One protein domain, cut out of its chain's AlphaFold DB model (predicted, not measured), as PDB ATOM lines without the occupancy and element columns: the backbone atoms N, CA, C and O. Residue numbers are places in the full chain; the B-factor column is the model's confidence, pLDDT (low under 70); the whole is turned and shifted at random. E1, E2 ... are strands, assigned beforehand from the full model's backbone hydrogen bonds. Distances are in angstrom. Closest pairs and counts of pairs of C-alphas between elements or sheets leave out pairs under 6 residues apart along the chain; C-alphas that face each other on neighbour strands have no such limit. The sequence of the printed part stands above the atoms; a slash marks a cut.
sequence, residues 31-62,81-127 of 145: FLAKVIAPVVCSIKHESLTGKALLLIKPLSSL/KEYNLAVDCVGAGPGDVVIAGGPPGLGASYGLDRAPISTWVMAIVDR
ATOM      1  N   PHE A  31     146.310 130.543 148.538       88.88
ATOM      2  CA  PHE A  31     147.683 130.421 149.016       88.88
ATOM      3  C   PHE A  31     148.490 129.461 148.139       88.88
ATOM      4  O   PHE A  31     147.937 128.578 147.480       88.88
ATOM      5  N   LEU A  32     149.812 129.631 148.154       91.69
ATOM      6  CA  LEU A  32     150.743 128.687 147.549       91.69
ATOM      7  C   LEU A  32     150.943 127.489 148.470       91.69
ATOM      8  O   LEU A  32     151.070 127.633 149.689       91.69
ATOM      9  N   ALA A  33     150.988 126.298 147.893       93.00
ATOM     10  CA  ALA A  33     151.232 125.070 148.625       93.00
ATOM     11  C   ALA A  33     152.055 124.092 147.795       93.00
ATOM     12  O   ALA A  33     152.029 124.125 146.571       93.00
ATOM     13  N   LYS A  34     152.755 123.182 148.467       94.50
ATOM     14  CA  LYS A  34     153.413 122.041 147.840       94.50
ATOM     15  C   LYS A  34     152.577 120.785 148.031       94.50
ATOM     16  O   LYS A  34     152.151 120.497 149.154       94.50
ATOM     17  N   VAL A  35     152.366 120.024 146.965       96.31
ATOM     18  CA  VAL A  35     151.707 118.719 147.037       96.31
ATOM     19  C   VAL A  35     152.664 117.715 147.662       96.31
ATOM     20  O   VAL A  35     153.786 117.521 147.197       96.31
ATOM     21  N   ILE A  36     152.221 117.078 148.740       95.88
ATOM     22  CA  ILE A  36     153.018 116.114 149.497       95.88
ATOM     23  C   ILE A  36     152.734 114.700 149.010       95.88
ATOM     24  O   ILE A  36     153.661 113.966 148.682       95.88
ATOM     25  N   ALA A  37     151.457 114.313 148.972       96.06
ATOM     26  CA  ALA A  37     151.053 112.957 148.622       96.06
ATOM     27  C   ALA A  37     149.565 112.883 148.236       96.06
ATOM     28  O   ALA A  37     148.770 113.689 148.726       96.06
ATOM     29  N   PRO A  38     149.159 111.891 147.422       96.50
ATOM     30  CA  PRO A  38     147.755 111.546 147.257       96.50
ATOM     31  C   PRO A  38     147.191 110.887 148.521       96.50
ATOM     32  O   PRO A  38     147.894 110.193 149.256       96.50
ATOM     33  N   VAL A  39     145.893 111.071 148.749       96.00
ATOM     34  CA  VAL A  39     145.149 110.509 149.878       96.00
ATOM     35  C   VAL A  39     144.009 109.646 149.353       96.00
ATOM     36  O   VAL A  39     143.177 110.091 148.560       96.00
ATOM     37  N   VAL A  40     143.961 108.398 149.816       94.62
ATOM     38  CA  VAL A  40     142.924 107.431 149.443       94.62
ATOM     39  C   VAL A  40     141.988 107.213 150.627       94.62
ATOM     40  O   VAL A  40     142.425 106.834 151.709       94.62
ATOM     41  N   CYS A  41     140.691 107.416 150.397       90.94
ATOM     42  CA  CYS A  41     139.644 107.168 151.386       90.94
ATOM     43  C   CYS A  41     138.609 106.194 150.814       90.94
ATOM     44  O   CYS A  41     137.964 106.510 149.811       90.94
ATOM     45  N   SER A  42     138.424 105.046 151.475       92.94
ATOM     46  CA  SER A  42     137.399 104.051 151.113       92.94
ATOM     47  C   SER A  42     135.989 104.502 151.496       92.94
ATOM     48  O   SER A  42     135.030 104.188 150.801       92.94
ATOM     49  N   ILE A  43     135.864 105.257 152.592       94.50
ATOM     50  CA  ILE A  43     134.609 105.850 153.061       94.50
ATOM     51  C   ILE A  43     134.792 107.367 153.050       94.50
ATOM     52  O   ILE A  43     135.708 107.893 153.683       94.50
ATOM     53  N   LYS A  44     133.944 108.069 152.301       92.81
ATOM     54  CA  LYS A  44     133.949 109.529 152.168       92.81
ATOM     55  C   LYS A  44     132.560 110.018 151.776       92.81
ATOM     56  O   LYS A  44     131.716 109.224 151.375       92.81
ATOM     57  N   HIS A  45     132.338 111.325 151.896       93.06
ATOM     58  CA  HIS A  45     131.097 111.940 151.435       93.06
ATOM     59  C   HIS A  45     130.881 111.661 149.940       93.06
ATOM     60  O   HIS A  45     131.839 111.711 149.165       93.06
ATOM     61  N   GLU A  46     129.637 111.399 149.534       91.56
ATOM     62  CA  GLU A  46     129.301 110.970 148.170       91.56
ATOM     63  C   GLU A  46     129.782 111.966 147.108       91.56
ATOM     64  O   GLU A  46     130.320 111.563 146.078       91.56
ATOM     65  N   SER A  47     129.720 113.266 147.407       90.00
ATOM     66  CA  SER A  47     130.205 114.331 146.518       90.00
ATOM     67  C   SER A  47     131.718 114.291 146.235       90.00
ATOM     68  O   SER A  47     132.184 114.928 145.295       90.00
ATOM     69  N   LEU A  48     132.499 113.544 147.027       90.69
ATOM     70  CA  LEU A  48     133.940 113.332 146.828       90.69
ATOM     71  C   LEU A  48     134.247 111.999 146.121       90.69
ATOM     72  O   LEU A  48     135.417 111.631 145.940       90.69
ATOM     73  N   THR A  49     133.224 111.241 145.726       91.56
ATOM     74  CA  THR A  49     133.380 110.002 144.955       91.56
ATOM     75  C   THR A  49     134.008 110.309 143.598       91.56
ATOM     76  O   THR A  49     133.639 111.268 142.925       91.56
ATOM     77  N   GLY A  50     135.026 109.534 143.216       90.62
ATOM     78  CA  GLY A  50     135.786 109.762 141.981       90.62
ATOM     79  C   GLY A  50     136.673 111.016 141.974       90.62
ATOM     80  O   GLY A  50     137.346 111.261 140.979       90.62
ATOM     81  N   LYS A  51     136.711 111.804 143.058       91.62
ATOM     82  CA  LYS A  51     137.630 112.941 143.197       91.62
ATOM     83  C   LYS A  51     138.943 112.503 143.837       91.62
ATOM     84  O   LYS A  51     138.934 111.775 144.838       91.62
ATOM     85  N   ALA A  52     140.049 112.961 143.255       94.50
ATOM     86  CA  ALA A  52     141.378 112.806 143.819       94.50
ATOM     87  C   ALA A  52     141.551 113.783 144.989       94.50
ATOM     88  O   ALA A  52     141.168 114.951 144.905       94.50
ATOM     89  N   LEU A  53     142.089 113.278 146.099       95.81
ATOM     90  CA  LEU A  53     142.396 114.066 147.286       95.81
ATOM     91  C   LEU A  53     143.910 114.125 147.447       95.81
ATOM     92  O   LEU A  53     144.586 113.103 147.331       95.81
ATOM     93  N   LEU A  54     144.425 115.312 147.731       96.81
ATOM     94  CA  LEU A  54     145.844 115.572 147.919       96.81
ATOM     95  C   LEU A  54     146.088 116.130 149.317       96.81
ATOM     96  O   LEU A  54     145.341 116.981 149.807       96.81
ATOM     97  N   LEU A  55     147.165 115.666 149.943       95.31
ATOM     98  CA  LEU A  55     147.756 116.303 151.107       95.31
ATOM     99  C   LEU A  55     148.696 117.401 150.611       95.31
ATOM    100  O   LEU A  55     149.661 117.117 149.900       95.31
ATOM    101  N   ILE A  56     148.421 118.647 150.982       94.19
ATOM    102  CA  ILE A  56     149.209 119.811 150.578       94.19
ATOM    103  C   ILE A  56     149.780 120.515 151.805       94.19
ATOM    104  O   ILE A  56     149.136 120.590 152.850       94.19
ATOM    105  N   LYS A  57     150.985 121.060 151.681       92.44
ATOM    106  CA  LYS A  57     151.626 121.881 152.708       92.44
ATOM    107  C   LYS A  57     151.665 123.329 152.230       92.44
ATOM    108  O   LYS A  57     152.307 123.571 151.209       92.44
ATOM    109  N   PRO A  58     151.013 124.282 152.918       90.75
ATOM    110  CA  PRO A  58     151.156 125.694 152.590       90.75
ATOM    111  C   PRO A  58     152.630 126.099 152.589       90.75
ATOM    112  O   PRO A  58     153.379 125.752 153.506       90.75
ATOM    113  N   LEU A  59     153.038 126.834 151.564       87.44
ATOM    114  CA  LEU A  59     154.316 127.521 151.562       87.44
ATOM    115  C   LEU A  59     154.099 128.800 152.370       87.44
ATOM    116  O   LEU A  59     153.415 129.721 151.927       87.44
ATOM    117  N   SER A  60     154.609 128.837 153.603       68.62
ATOM    118  CA  SER A  60     154.754 130.102 154.321       68.62
ATOM    119  C   SER A  60     155.640 130.986 153.454       68.62
ATOM    120  O   SER A  60     156.767 130.582 153.164       68.62
ATOM    121  N   SER A  61     155.102 132.119 152.995       52.88
ATOM    122  CA  SER A  61     155.812 133.060 152.131       52.88
ATOM    123  C   SER A  61     157.243 133.242 152.631       52.88
ATOM    124  O   SER A  61     157.452 133.463 153.825       52.88
ATOM    125  N   LEU A  62     158.181 133.073 151.701       43.59
ATOM    126  CA  LEU A  62     159.609 133.361 151.784       43.59
ATOM    127  C   LEU A  62     159.935 134.390 152.885       43.59
ATOM    128  O   LEU A  62     159.321 135.457 152.929       43.59
ATOM    129  N   LYS A  81     148.162 123.717 161.578       53.28
ATOM    130  CA  LYS A  81     148.034 122.604 160.639       53.28
ATOM    131  C   LYS A  81     149.166 122.720 159.627       53.28
ATOM    132  O   LYS A  81     149.113 123.547 158.723       53.28
ATOM    133  N   GLU A  82     150.187 121.885 159.796       75.19
ATOM    134  CA  GLU A  82     151.310 121.757 158.861       75.19
ATOM    135  C   GLU A  82     150.856 121.313 157.460       75.19
ATOM    136  O   GLU A  82     151.589 121.496 156.488       75.19
ATOM    137  N   TYR A  83     149.645 120.755 157.347       87.44
ATOM    138  CA  TYR A  83     149.082 120.224 156.112       87.44
ATOM    139  C   TYR A  83     147.580 120.510 155.998       87.44
ATOM    140  O   TYR A  83     146.859 120.544 156.998       87.44
ATOM    141  N   ASN A  84     147.101 120.644 154.763       89.94
ATOM    142  CA  ASN A  84     145.690 120.720 154.401       89.94
ATOM    143  C   ASN A  84     145.332 119.583 153.437       89.94
ATOM    144  O   ASN A  84     146.170 119.121 152.665       89.94
ATOM    145  N   LEU A  85     144.073 119.150 153.464       92.50
ATOM    146  CA  LEU A  85     143.509 118.284 152.431       92.50
ATOM    147  C   LEU A  85     142.863 119.150 151.359       92.50
ATOM    148  O   LEU A  85     142.088 120.050 151.686       92.50
ATOM    149  N   ALA A  86     143.145 118.847 150.098       93.69
ATOM    150  CA  ALA A  86     142.550 119.526 148.960       93.69
ATOM    151  C   ALA A  86     142.008 118.530 147.933       93.69
ATOM    152  O   ALA A  86     142.544 117.433 147.775       93.69
ATOM    153  N   VAL A  87     140.946 118.916 147.226       93.75
ATOM    154  CA  VAL A  87     140.522 118.207 146.010       93.75
ATOM    155  C   VAL A  87     141.405 118.651 144.857       93.75
ATOM    156  O   VAL A  87     141.615 119.849 144.669       93.75
ATOM    157  N   ASP A  88     141.891 117.689 144.084       94.81
ATOM    158  CA  ASP A  88     142.585 117.965 142.836       94.81
ATOM    159  C   ASP A  88     141.595 118.126 141.679       94.81
ATOM    160  O   ASP A  88     140.802 117.226 141.386       94.81
ATOM    161  N   CYS A  89     141.657 119.287 141.030       90.75
ATOM    162  CA  CYS A  89     140.868 119.613 139.847       90.75
ATOM    163  C   CYS A  89     141.731 119.762 138.584       90.75
ATOM    164  O   CYS A  89     141.172 119.979 137.511       90.75
ATOM    165  N   VAL A  90     143.061 119.671 138.700       94.75
ATOM    166  CA  VAL A  90     144.007 120.016 137.622       94.75
ATOM    167  C   VAL A  90     144.958 118.881 137.247       94.75
ATOM    168  O   VAL A  90     145.601 118.966 136.206       94.75
ATOM    169  N   GLY A  91     145.027 117.814 138.046       95.19
ATOM    170  CA  GLY A  91     145.943 116.696 137.819       95.19
ATOM    171  C   GLY A  91     147.318 116.916 138.449       95.19
ATOM    172  O   GLY A  91     148.320 116.540 137.846       95.19
ATOM    173  N   ALA A  92     147.377 117.548 139.624       96.94
ATOM    174  CA  ALA A  92     148.635 117.799 140.323       96.94
ATOM    175  C   ALA A  92     149.212 116.520 140.959       96.94
ATOM    176  O   ALA A  92     148.493 115.694 141.533       96.94
ATOM    177  N   GLY A  93     150.534 116.375 140.894       96.00
ATOM    178  CA  GLY A  93     151.289 115.262 141.457       96.00
ATOM    179  C   GLY A  93     152.125 115.651 142.683       96.00
ATOM    180  O   GLY A  93     152.360 116.829 142.949       96.00
ATOM    181  N   PRO A  94     152.608 114.667 143.467       96.25
ATOM    182  CA  PRO A  94     153.557 114.912 144.550       96.25
ATOM    183  C   PRO A  94     154.792 115.679 144.078       96.25
ATOM    184  O   PRO A  94     155.447 115.282 143.118       96.25
ATOM    185  N   GLY A  95     155.143 116.739 144.801       94.31
ATOM    186  CA  GLY A  95     156.263 117.615 144.469       94.31
ATOM    187  C   GLY A  95     155.859 118.913 143.772       94.31
ATOM    188  O   GLY A  95     156.614 119.880 143.899       94.31
ATOM    189  N   ASP A  96     154.682 118.963 143.143       95.94
ATOM    190  CA  ASP A  96     154.196 120.160 142.456       95.94
ATOM    191  C   ASP A  96     153.941 121.306 143.438       95.94
ATOM    192  O   ASP A  96     153.451 121.107 144.558       95.94
ATOM    193  N   VAL A  97     154.257 122.522 142.997       94.56
ATOM    194  CA  VAL A  97     153.805 123.753 143.648       94.56
ATOM    195  C   VAL A  97     152.478 124.141 143.019       94.56
ATOM    196  O   VAL A  97     152.324 124.119 141.802       94.56
ATOM    197  N   VAL A  98     151.498 124.466 143.851       95.00
ATOM    198  CA  VAL A  98     150.123 124.703 143.427       95.00
ATOM    199  C   VAL A  98     149.531 125.939 144.084       95.00
ATOM    200  O   VAL A  98     149.893 126.306 145.204       95.00
ATOM    201  N   ILE A  99     148.558 126.539 143.405       92.62
ATOM    202  CA  ILE A  99     147.649 127.520 143.997       92.62
ATOM    203  C   ILE A  99     146.455 126.755 144.559       92.62
ATOM    204  O   ILE A  99     145.758 126.045 143.826       92.62
ATOM    205  N   ALA A 100     146.215 126.909 145.859       92.06
ATOM    206  CA  ALA A 100     145.126 126.257 146.560       92.06
ATOM    207  C   ALA A 100     144.293 127.245 147.379       92.06
ATOM    208  O   ALA A 100     144.767 128.303 147.787       92.06
ATOM    209  N   GLY A 101     143.038 126.899 147.643       88.38
ATOM    210  CA  GLY A 101     142.180 127.681 148.529       88.38
ATOM    211  C   GLY A 101     140.714 127.299 148.420       88.38
ATOM    212  O   GLY A 101     140.360 126.345 147.726       88.38
ATOM    213  N   GLY A 102     139.866 128.024 149.144       84.94
ATOM    214  CA  GLY A 102     138.415 127.868 149.076       84.94
ATOM    215  C   GLY A 102     137.821 128.877 148.103       84.94
ATOM    216  O   GLY A 102     137.652 130.027 148.507       84.94
ATOM    217  N   PRO A 103     137.519 128.514 146.844       72.19
ATOM    218  CA  PRO A 103     136.890 129.446 145.921       72.19
ATOM    219  C   PRO A 103     135.441 129.751 146.349       72.19
ATOM    220  O   PRO A 103     134.787 128.918 146.991       72.19
ATOM    221  N   PRO A 104     134.910 130.931 145.989       71.56
ATOM    222  CA  PRO A 104     133.498 131.242 146.185       71.56
ATOM    223  C   PRO A 104     132.607 130.195 145.519       71.56
ATOM    224  O   PRO A 104     132.891 129.726 144.420       71.56
ATOM    225  N   GLY A 105     131.515 129.827 146.190       71.69
ATOM    226  CA  GLY A 105     130.539 128.888 145.629       71.69
ATOM    227  C   GLY A 105     130.988 127.424 145.620       71.69
ATOM    228  O   GLY A 105     130.387 126.616 144.918       71.69
ATOM    229  N   LEU A 106     131.994 127.052 146.418       73.38
ATOM    230  CA  LEU A 106     132.479 125.671 146.496       73.38
ATOM    231  C   LEU A 106     131.392 124.646 146.843       73.38
ATOM    232  O   LEU A 106     131.409 123.535 146.334       73.38
ATOM    233  N   GLY A 107     130.447 125.002 147.714       74.12
ATOM    234  CA  GLY A 107     129.283 124.149 147.980       74.12
ATOM    235  C   GLY A 107     128.423 123.968 146.732       74.12
ATOM    236  O   GLY A 107     128.098 122.840 146.362       74.12
ATOM    237  N   ALA A 108     128.126 125.073 146.045       77.44
ATOM    238  CA  ALA A 108     127.255 125.090 144.877       77.44
ATOM    239  C   ALA A 108     127.794 124.235 143.720       77.44
ATOM    240  O   ALA A 108     127.005 123.580 143.044       77.44
ATOM    241  N   SER A 109     129.119 124.150 143.531       76.44
ATOM    242  CA  SER A 109     129.715 123.264 142.513       76.44
ATOM    243  C   SER A 109     129.497 121.771 142.795       76.44
ATOM    244  O   SER A 109     129.564 120.958 141.873       76.44
ATOM    245  N   TYR A 110     129.179 121.410 144.041       75.31
ATOM    246  CA  TYR A 110     128.759 120.067 144.443       75.31
ATOM    247  C   TYR A 110     127.239 119.931 144.629       75.31
ATOM    248  O   TYR A 110     126.788 118.878 145.072       75.31
ATOM    249  N   GLY A 111     126.448 120.966 144.325       81.44
ATOM    250  CA  GLY A 111     125.005 120.974 144.590       81.44
ATOM    251  C   GLY A 111     124.657 120.965 146.083       81.44
ATOM    252  O   GLY A 111     123.594 120.484 146.461       81.44
ATOM    253  N   LEU A 112     125.565 121.451 146.934       82.75
ATOM    254  CA  LEU A 112     125.415 121.487 148.388       82.75
ATOM    255  C   LEU A 112     125.412 122.935 148.883       82.75
ATOM    256  O   LEU A 112     126.149 123.773 148.370       82.75
ATOM    257  N   ASP A 113     124.689 123.220 149.964       80.44
ATOM    258  CA  ASP A 113     124.771 124.533 150.625       80.44
ATOM    259  C   ASP A 113     126.192 124.815 151.141       80.44
ATOM    260  O   ASP A 113     126.674 125.949 151.148       80.44
ATOM    261  N   ARG A 114     126.899 123.752 151.548       77.19
ATOM    262  CA  ARG A 114     128.286 123.804 152.009       77.19
ATOM    263  C   ARG A 114     129.052 122.568 151.553       77.19
ATOM    264  O   ARG A 114     128.618 121.443 151.775       77.19
ATOM    265  N   ALA A 115     130.225 122.780 150.959       81.81
ATOM    266  CA  ALA A 115     131.091 121.680 150.556       81.81
ATOM    267  C   ALA A 115     131.678 120.950 151.782       81.81
ATOM    268  O   ALA A 115     132.050 121.605 152.761       81.81
ATOM    269  N   PRO A 116     131.834 119.611 151.720       84.19
ATOM    270  CA  PRO A 116     132.455 118.824 152.790       84.19
ATOM    271  C   PRO A 116     133.968 119.069 152.918       84.19
ATOM    272  O   PRO A 116     134.583 118.631 153.886       84.19
ATOM    273  N   ILE A 117     134.570 119.770 151.953       85.38
ATOM    274  CA  ILE A 117     135.968 120.195 151.955       85.38
ATOM    275  C   ILE A 117     136.042 121.680 151.600       85.38
ATOM    276  O   ILE A 117     135.256 122.154 150.785       85.38
ATOM    277  N   SER A 118     136.971 122.410 152.214       82.38
ATOM    278  CA  SER A 118     137.118 123.859 152.036       82.38
ATOM    279  C   SER A 118     138.269 124.268 151.115       82.38
ATOM    280  O   SER A 118     138.461 125.460 150.905       82.38
ATOM    281  N   THR A 119     139.041 123.323 150.568       89.50
ATOM    282  CA  THR A 119     140.246 123.623 149.781       89.50
ATOM    283  C   THR A 119     140.298 122.813 148.492       89.50
ATOM    284  O   THR A 119     140.113 121.595 148.508       89.50
ATOM    285  N   TRP A 120     140.571 123.491 147.379       91.06
ATOM    286  CA  TRP A 120     140.819 122.917 146.057       91.06
ATOM    287  C   TRP A 120     142.207 123.297 145.558       91.06
ATOM    288  O   TRP A 120     142.695 124.379 145.877       91.06
ATOM    289  N   VAL A 121     142.799 122.429 144.744       93.62
ATOM    290  CA  VAL A 121     143.935 122.756 143.883       93.62
ATOM    291  C   VAL A 121     143.388 123.360 142.594       93.62
ATOM    292  O   VAL A 121     142.622 122.714 141.879       93.62
ATOM    293  N   MET A 122     143.750 124.613 142.325       91.81
ATOM    294  CA  MET A 122     143.194 125.399 141.217       91.81
ATOM    295  C   MET A 122     144.163 125.552 140.045       91.81
ATOM    296  O   MET A 122     143.715 125.729 138.916       91.81
ATOM    297  N   ALA A 123     145.469 125.503 140.308       93.12
ATOM    298  CA  ALA A 123     146.508 125.613 139.290       93.12
ATOM    299  C   ALA A 123     147.814 124.972 139.774       93.12
ATOM    300  O   ALA A 123     148.090 124.974 140.976       93.12
ATOM    301  N   ILE A 124     148.617 124.484 138.830       96.19
ATOM    302  CA  ILE A 124     150.025 124.126 139.037       96.19
ATOM    303  C   ILE A 124     150.861 125.361 138.690       96.19
ATOM    304  O   ILE A 124     150.584 126.047 137.707       96.19
ATOM    305  N   VAL A 125     151.836 125.681 139.532       94.62
ATOM    306  CA  VAL A 125     152.712 126.843 139.379       94.62
ATOM    307  C   VAL A 125     153.942 126.430 138.587       94.62
ATOM    308  O   VAL A 125     154.711 125.585 139.036       94.62
ATOM    309  N   ASP A 126     154.153 127.060 137.432       91.62
ATOM    310  CA  ASP A 126     155.334 126.797 136.607       91.62
ATOM    311  C   ASP A 126     156.599 127.442 137.188       91.62
ATOM    312  O   ASP A 126     157.661 126.816 137.232       91.62
ATOM    313  N   ARG A 127     156.512 128.722 137.578       84.00
ATOM    314  CA  ARG A 127     157.641 129.531 138.063       84.00
ATOM    315  C   ARG A 127     157.168 130.622 139.015       84.00
ATOM    316  O   ARG A 127     156.126 131.232 138.795       84.00
TER     317      ARG A 127
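This is residues 31 to 62 and 81 to 127 of the 145 residues of the protein "EutN/CcmL family microcompartment protein" of Firmicutes bacterium (UniProt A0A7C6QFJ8). What shape is it? Amid little regular structure, five strands form a small closed barrel, with long links 40 to 51 and 102 to 119 extending from one end. What builds it? Of 79 printed residues, E1 to E5 hold 31, in mixed ring order E1 E2 E3 E5 E4. It is all strand and compact, with radius of gyration of the C-alphas 12.3 A and spans 36, 27 and 23 A.

Where are the strands? E1 is residues 31 to 39, 20.1 A long; E2 is 52 to 58, E3 84 to 88, E4 97 to 101 and E5 120 to 124. Which anchors help? C-alpha 31 is at (147.683, 130.421, 149.016), C-alpha 124 at (150.025, 124.126, 139.037).

Which neighbours are parallel? E3 and E5 are, with N 121 and O 87 within hydrogen-bond range at 2.8 A. Which are antiparallel? The other four neighbour pairs are: hairpin E1 and E2, with N 34 and O 57 within hydrogen-bond range at 2.8 A; E2 and E3, with N 54 and O 86 at 2.8 A; hairpin E4 and E5, with N 99 and O 123 at 2.9 A; and E4 and E1, with N 31 and O 100 at 2.8 A.

What is cut? Residues 63 to 80 are not printed; C-alphas 62 and 81 are 18.1 A apart. Where is pLDDT under 70? It is at residues 60 to 62 and 81.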